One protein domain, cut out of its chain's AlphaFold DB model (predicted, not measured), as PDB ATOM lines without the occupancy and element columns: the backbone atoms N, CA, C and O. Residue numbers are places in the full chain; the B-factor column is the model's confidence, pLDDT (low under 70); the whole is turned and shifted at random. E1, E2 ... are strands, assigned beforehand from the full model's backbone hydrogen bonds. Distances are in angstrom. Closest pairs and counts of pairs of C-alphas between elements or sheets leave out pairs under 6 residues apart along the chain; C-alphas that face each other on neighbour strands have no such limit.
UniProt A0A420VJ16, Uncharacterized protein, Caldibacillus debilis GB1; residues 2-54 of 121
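Overview. This is residues 2 to 54 of the 121 residues of an uncharacterized protein of Caldibacillus debilis GB1 (UniProt A0A420VJ16). This piece has little regular structure: a long, thin hairpin built round E1 and E2 makes one end, and a wide loop without named elements makes the other, with residues 38 to 43 sticking out free and a short tail running on to residue 54. The 53 printed residues hold no named helix and two strands, E1 then E2, in one antiparallel sheet; the class is all strand, with only 6 residues in named elements. The whole is extended, with a radius of gyration of the C-alphas of 18.1 A and spans of 55 by 27 by 10 A.

Arrangement. Look at E1, residues 9 to 11, and E2, residues 23 to 25: they form a hairpin, antiparallel at 163 degrees. C-alphas 11 and 23 face each other at 4.7 A. N 10 and O 24, 3.3 A apart, are within hydrogen-bond range.

Along the chain. Find C-alpha 9 at (76.756, 149.963, 152.984); E1 runs 6.2 A from there to C-alpha 11. E2, also 6.2 A, ends at C-alpha 25, (77.051, 148.108, 148.387).

Size, cuts and confidence. The C-alphas farthest apart, of Pro 17 and Gly 54, are 56.4 A apart. The E1 to E2 link is long, with 11 residues. The printed part has no cut. In this model, residues 2 to 29 have pLDDT under 70.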
ATOM      1  N   ILE A   2      68.765 162.941 146.798       48.47
ATOM      2  CA  ILE A   2      69.227 161.607 146.317       48.47
ATOM      3  C   ILE A   2      70.655 161.292 146.823       48.47
ATOM      4  O   ILE A   2      71.043 160.138 146.950       48.47
ATOM      5  N   ARG A   3      71.428 162.303 147.257       50.50
ATOM      6  CA  ARG A   3      72.792 162.119 147.802       50.50
ATOM      7  C   ARG A   3      72.858 161.305 149.105       50.50
ATOM      8  O   ARG A   3      73.932 160.833 149.458       50.50
ATOM      9  N   GLY A   4      71.741 161.155 149.822       48.00
ATOM     10  CA  GLY A   4      71.679 160.422 151.092       48.00
ATOM     11  C   GLY A   4      71.607 158.899 150.947       48.00
ATOM     12  O   GLY A   4      71.974 158.197 151.882       48.00
ATOM     13  N   LEU A   5      71.191 158.382 149.784       50.41
ATOM     14  CA  LEU A   5      71.020 156.938 149.577       50.41
ATOM     15  C   LEU A   5      72.313 156.225 149.142       50.41
ATOM     16  O   LEU A   5      72.428 155.017 149.302       50.41
ATOM     17  N   ASN A   6      73.335 156.976 148.712       45.16
ATOM     18  CA  ASN A   6      74.664 156.463 148.339       45.16
ATOM     19  C   ASN A   6      75.539 156.015 149.525       45.16
ATOM     20  O   ASN A   6      76.758 155.894 149.403       45.16
ATOM     21  N   LYS A   7      74.933 155.786 150.693       50.47
ATOM     22  CA  LYS A   7      75.633 155.412 151.928       50.47
ATOM     23  C   LYS A   7      75.089 154.157 152.607       50.47
ATOM     24  O   LYS A   7      75.613 153.792 153.656       50.47
ATOM     25  N   LEU A   8      74.106 153.464 152.027       50.91
ATOM     26  CA  LEU A   8      73.668 152.163 152.536       50.91
ATOM     27  C   LEU A   8      74.708 151.094 152.168       50.91
ATOM     28  O   LEU A   8      74.574 150.355 151.197       50.91
ATOM     29  N   LYS A   9      75.796 151.064 152.941       54.06
ATOM     30  CA  LYS A   9      76.756 149.963 152.984       54.06
ATOM     31  C   LYS A   9      76.341 149.064 154.138       54.06
ATOM     32  O   LYS A   9      76.490 149.451 155.295       54.06
ATOM     33  N   PHE A  10      75.814 147.885 153.830       56.25
ATOM     34  CA  PHE A  10      75.562 146.878 154.852       56.25
ATOM     35  C   PHE A  10      76.781 145.958 154.919       56.25
ATOM     36  O   PHE A  10      77.120 145.283 153.943       56.25
ATOM     37  N   LYS A  11      77.483 145.975 156.056       55.41
ATOM     38  CA  LYS A  11      78.546 145.009 156.343       55.41
ATOM     39  C   LYS A  11      77.906 143.847 157.095       55.41
ATOM     40  O   LYS A  11      77.429 144.042 158.210       55.41
ATOM     41  N   ALA A  12      77.890 142.663 156.489       57.88
ATOM     42  CA  ALA A  12      77.479 141.459 157.197       57.88
ATOM     43  C   ALA A  12      78.516 141.148 158.300       57.88
ATOM     44  O   ALA A  12      79.711 141.094 157.990       57.88
ATOM     45  N   PRO A  13      78.103 140.979 159.570       53.00
ATOM     46  CA  PRO A  13      79.007 140.589 160.648       53.00
ATOM     47  C   PRO A  13      79.722 139.262 160.364       53.00
ATOM     48  O   PRO A  13      79.165 138.378 159.714       53.00
ATOM     49  N   ASP A  14      80.931 139.097 160.900       69.44
ATOM     50  CA  ASP A  14      81.817 137.961 160.591       69.44
ATOM     51  C   ASP A  14      81.276 136.596 161.071       69.44
ATOM     52  O   ASP A  14      81.769 135.551 160.659       69.44
ATOM     53  N   TRP A  15      80.226 136.592 161.900       67.75
ATOM     54  CA  TRP A  15      79.588 135.388 162.439       67.75
ATOM     55  C   TRP A  15      78.542 134.747 161.508       67.75
ATOM     56  O   TRP A  15      78.059 133.658 161.813       67.75
ATOM     57  N   VAL A  16      78.172 135.383 160.385       58.31
ATOM     58  CA  VAL A  16      77.155 134.851 159.459       58.31
ATOM     59  C   VAL A  16      77.789 133.868 158.457       58.31
ATOM     60  O   VAL A  16      78.632 134.285 157.654       58.31
ATOM     61  N   PRO A  17      77.375 132.585 158.418       54.16
ATOM     62  CA  PRO A  17      77.887 131.621 157.444       54.16
ATOM     63  C   PRO A  17      77.640 132.087 155.996       54.16
ATOM     64  O   PRO A  17      76.605 132.680 155.698       54.16
ATOM     65  N   PHE A  18      78.581 131.815 155.084       57.56
ATOM     66  CA  PHE A  18      78.562 132.139 153.637       57.56
ATOM     67  C   PHE A  18      78.699 133.621 153.217       57.56
ATOM     68  O   PHE A  18      79.257 133.894 152.145       57.56
ATOM     69  N   ILE A  19      78.246 134.581 154.028       60.94
ATOM     70  CA  ILE A  19      78.277 136.024 153.695       60.94
ATOM     71  C   ILE A  19      79.039 136.900 154.701       60.94
ATOM     72  O   ILE A  19      79.205 138.092 154.440       60.94
ATOM     73  N   GLY A  20      79.531 136.333 155.807       45.31
ATOM     74  CA  GLY A  20      80.319 137.046 156.815       45.31
ATOM     75  C   GLY A  20      81.521 137.781 156.214       45.31
ATOM     76  O   GLY A  20      82.220 137.259 155.344       45.31
ATOM     77  N   GLY A  21      81.710 139.038 156.619       59.09
ATOM     78  CA  GLY A  21      82.797 139.903 156.155       59.09
ATOM     79  C   GLY A  21      82.586 140.555 154.780       59.09
ATOM     80  O   GLY A  21      83.294 141.509 154.442       59.09
ATOM     81  N   LYS A  22      81.598 140.119 153.983       59.22
ATOM     82  CA  LYS A  22      81.321 140.708 152.663       59.22
ATOM     83  C   LYS A  22      80.514 141.999 152.808       59.22
ATOM     84  O   LYS A  22      79.500 142.062 153.503       59.22
ATOM     85  N   SER A  23      80.979 143.051 152.139       59.50
ATOM     86  CA  SER A  23      80.261 144.324 152.044       59.50
ATOM     87  C   SER A  23      79.372 144.305 150.807       59.50
ATOM     88  O   SER A  23      79.880 144.249 149.689       59.50
ATOM     89  N   PHE A  24      78.057 144.378 150.999       59.28
ATOM     90  CA  PHE A  24      77.113 144.599 149.907       59.28
ATOM     91  C   PHE A  24      76.861 146.103 149.803       59.28
ATOM     92  O   PHE A  24      76.382 146.738 150.745       59.28
ATOM     93  N   GLY A  25      77.254 146.692 148.675       55.44
ATOM     94  CA  GLY A  25      77.051 148.108 148.387       55.44
ATOM     95  C   GLY A  25      76.270 148.273 147.095       55.44
ATOM     96  O   GLY A  25      76.731 147.842 146.041       55.44
ATOM     97  N   ILE A  26      75.108 148.920 147.165       54.41
ATOM     98  CA  ILE A  26      74.403 149.400 145.976       54.41
ATOM     99  C   ILE A  26      75.044 150.745 145.614       54.41
ATOM    100  O   ILE A  26      74.842 151.740 146.308       54.41
ATOM    101  N   SER A  27      75.872 150.776 144.567       53.38
ATOM    102  CA  SER A  27      76.435 152.024 144.039       53.38
ATOM    103  C   SER A  27      75.430 152.653 143.081       53.38
ATOM    104  O   SER A  27      75.373 152.263 141.916       53.38
ATOM    105  N   ILE A  28      74.631 153.612 143.553       56.78
ATOM    106  CA  ILE A  28      73.719 154.353 142.677       56.78
ATOM    107  C   ILE A  28      74.512 155.509 142.043       56.78
ATOM    108  O   ILE A  28      75.023 156.380 142.759       56.78
ATOM    109  N   PRO A  29      74.669 155.542 140.708       63.09
ATOM    110  CA  PRO A  29      75.395 156.618 140.046       63.09
ATOM    111  C   PRO A  29      74.741 157.973 140.352       63.09
ATOM    112  O   PRO A  29      73.521 158.095 140.468       63.09
ATOM    113  N   THR A  30      75.566 159.009 140.516       75.56
ATOM    114  CA  THR A  30      75.052 160.366 140.746       75.56
ATOM    115  C   THR A  30      74.410 160.872 139.460       75.56
ATOM    116  O   THR A  30      75.081 160.949 138.435       75.56
ATOM    117  N   ILE A  31      73.129 161.235 139.523       83.31
ATOM    118  CA  ILE A  31      72.412 161.793 138.374       83.31
ATOM    119  C   ILE A  31      72.865 163.253 138.160       83.31
ATOM    120  O   ILE A  31      72.769 164.051 139.103       83.31
ATOM    121  N   PRO A  32      73.367 163.621 136.966       85.00
ATOM    122  CA  PRO A  32      73.745 164.993 136.635       85.00
ATOM    123  C   PRO A  32      72.534 165.937 136.653       85.00
ATOM    124  O   PRO A  32      71.399 165.522 136.431       85.00
ATOM    125  N   ARG A  33      72.779 167.223 136.921       91.81
ATOM    126  CA  ARG A  33      71.763 168.292 136.927       91.81
ATOM    127  C   ARG A  33      72.062 169.274 135.802       91.81
ATOM    128  O   ARG A  33      73.230 169.627 135.633       91.81
ATOM    129  N   LEU A  34      71.040 169.707 135.066       92.38
ATOM    130  CA  LEU A  34      71.196 170.512 133.849       92.38
ATOM    131  C   LEU A  34      70.576 171.919 133.934       92.38
ATOM    132  O   LEU A  34      70.517 172.592 132.912       92.38
ATOM    133  N   ALA A  35      70.248 172.424 135.130       90.94
ATOM    134  CA  ALA A  35      69.783 173.804 135.344       90.94
ATOM    135  C   ALA A  35      70.613 174.917 134.672       90.94
ATOM    136  O   ALA A  35      70.096 175.990 134.378       90.94
ATOM    137  N   ARG A  36      71.919 174.703 134.461       90.56
ATOM    138  CA  ARG A  36      72.816 175.667 133.786       90.56
ATOM    139  C   ARG A  36      72.971 175.405 132.283       90.56
ATOM    140  O   ARG A  36      73.804 176.033 131.637       90.56
ATOM    141  N   GLY A  37      72.201 174.467 131.742       88.38
ATOM    142  CA  GLY A  37      72.374 173.920 130.407       88.38
ATOM    143  C   GLY A  37      73.541 172.934 130.308       88.38
ATOM    144  O   GLY A  37      74.264 172.656 131.265       88.38
ATOM    145  N   GLY A  38      73.710 172.387 129.109       88.25
ATOM    146  CA  GLY A  38      74.764 171.440 128.767       88.25
ATOM    147  C   GLY A  38      74.532 170.858 127.377       88.25
ATOM    148  O   GLY A  38      73.436 170.961 126.826       88.25
ATOM    149  N   VAL A  39      75.565 170.249 126.800       91.88
ATOM    150  CA  VAL A  39      75.437 169.476 125.561       91.88
ATOM    151  C   VAL A  39      75.480 168.002 125.933       91.88
ATOM    152  O   VAL A  39      76.457 167.542 126.512       91.88
ATOM    153  N   VAL A  40      74.417 167.280 125.597       91.56
ATOM    154  CA  VAL A  40      74.299 165.837 125.809       91.56
ATOM    155  C   VAL A  40      74.374 165.159 124.444       91.56
ATOM    156  O   VAL A  40      73.507 165.381 123.601       91.56
ATOM    157  N   SER A  41      75.442 164.397 124.204       93.62
ATOM    158  CA  SER A  41      75.679 163.677 122.942       93.62
ATOM    159  C   SER A  41      75.063 162.282 122.912       93.62
ATOM    160  O   SER A  41      74.750 161.787 121.834       93.62
ATOM    161  N   ASP A  42      74.859 161.677 124.081       92.69
ATOM    162  CA  ASP A  42      74.474 160.276 124.245       92.69
ATOM    163  C   ASP A  42      73.246 160.152 125.160       92.69
ATOM    164  O   ASP A  42      73.010 161.046 125.982       92.69
ATOM    165  N   PRO A  43      72.459 159.060 125.077       89.00
ATOM    166  CA  PRO A  43      71.349 158.818 125.997       89.00
ATOM    167  C   PRO A  43      71.798 158.952 127.457       89.00
ATOM    168  O   PRO A  43      72.599 158.165 127.955       89.00
ATOM    169  N   THR A  44      71.294 159.977 128.144       85.69
ATOM    170  CA  THR A  44      71.766 160.366 129.477       85.69
ATOM    171  C   THR A  44      70.583 160.568 130.406       85.69
ATOM    172  O   THR A  44      69.641 161.290 130.084       85.69
ATOM    173  N   LEU A  45      70.650 159.965 131.591       88.12
ATOM    174  CA  LEU A  45      69.729 160.261 132.682       88.12
ATOM    175  C   LEU A  45      70.177 161.552 133.374       88.12
ATOM    176  O   LEU A  45      71.313 161.624 133.838       88.12
ATOM    177  N   ALA A  46      69.301 162.551 133.474       90.00
ATOM    178  CA  ALA A  46      69.607 163.833 134.108       90.00
ATOM    179  C   ALA A  46      68.385 164.424 134.824       90.00
ATOM    180  O   ALA A  46      67.242 164.102 134.503       90.00
ATOM    181  N   VAL A  47      68.639 165.311 135.786       90.75
ATOM    182  CA  VAL A  47      67.620 166.184 136.378       90.75
ATOM    183  C   VAL A  47      67.523 167.457 135.541       90.75
ATOM    184  O   VAL A  47      68.542 168.110 135.301       90.75
ATOM    185  N   VAL A  48      66.299 167.783 135.137       92.81
ATOM    186  CA  VAL A  48      65.902 169.006 134.426       92.81
ATOM    187  C   VAL A  48      64.752 169.682 135.176       92.81
ATOM    188  O   VAL A  48      64.091 169.045 136.001       92.81
ATOM    189  N   GLY A  49      64.504 170.957 134.886       90.69
ATOM    190  CA  GLY A  49      63.488 171.778 135.551       90.69
ATOM    191  C   GLY A  49      63.880 172.186 136.973       90.69
ATOM    192  O   GLY A  49      63.016 172.373 137.829       90.69
ATOM    193  N   ASP A  50      65.181 172.278 137.247       92.38
ATOM    194  CA  ASP A  50      65.735 172.545 138.570       92.38
ATOM    195  C   ASP A  50      66.424 173.914 138.695       92.38
ATOM    196  O   ASP A  50      67.019 174.207 139.737       92.38
ATOM    197  N   ALA A  51      66.290 174.769 137.675       92.25
ATOM    198  CA  ALA A  51      66.773 176.150 137.641       92.25
ATOM    199  C   ALA A  51      66.050 177.120 138.598       92.25
ATOM    200  O   ALA A  51      66.495 178.255 138.772       92.25
ATOM    201  N   GLY A  52      64.988 176.669 139.269       90.62
ATOM    202  CA  GLY A  52      64.293 177.407 140.321       90.62
ATOM    203  C   GLY A  52      62.945 178.003 139.890       90.62
ATOM    204  O   GLY A  52      62.550 177.901 138.728       90.62
ATOM    205  N   PRO A  53      62.198 178.595 140.839       92.06
ATOM    206  CA  PRO A  53      60.875 179.153 140.572       92.06
ATOM    207  C   PRO A  53      60.916 180.234 139.487       92.06
ATOM    208  O   PRO A  53      61.769 181.117 139.523       92.06
ATOM    209  N   GLY A  54      59.984 180.173 138.533       93.25
ATOM    210  CA  GLY A  54      59.876 181.158 137.450       93.25
ATOM    211  C   GLY A  54      60.888 180.997 136.311       93.25
ATOM    212  O   GLY A  54      60.867 181.804 135.388       93.25
TER     213      GLY A  54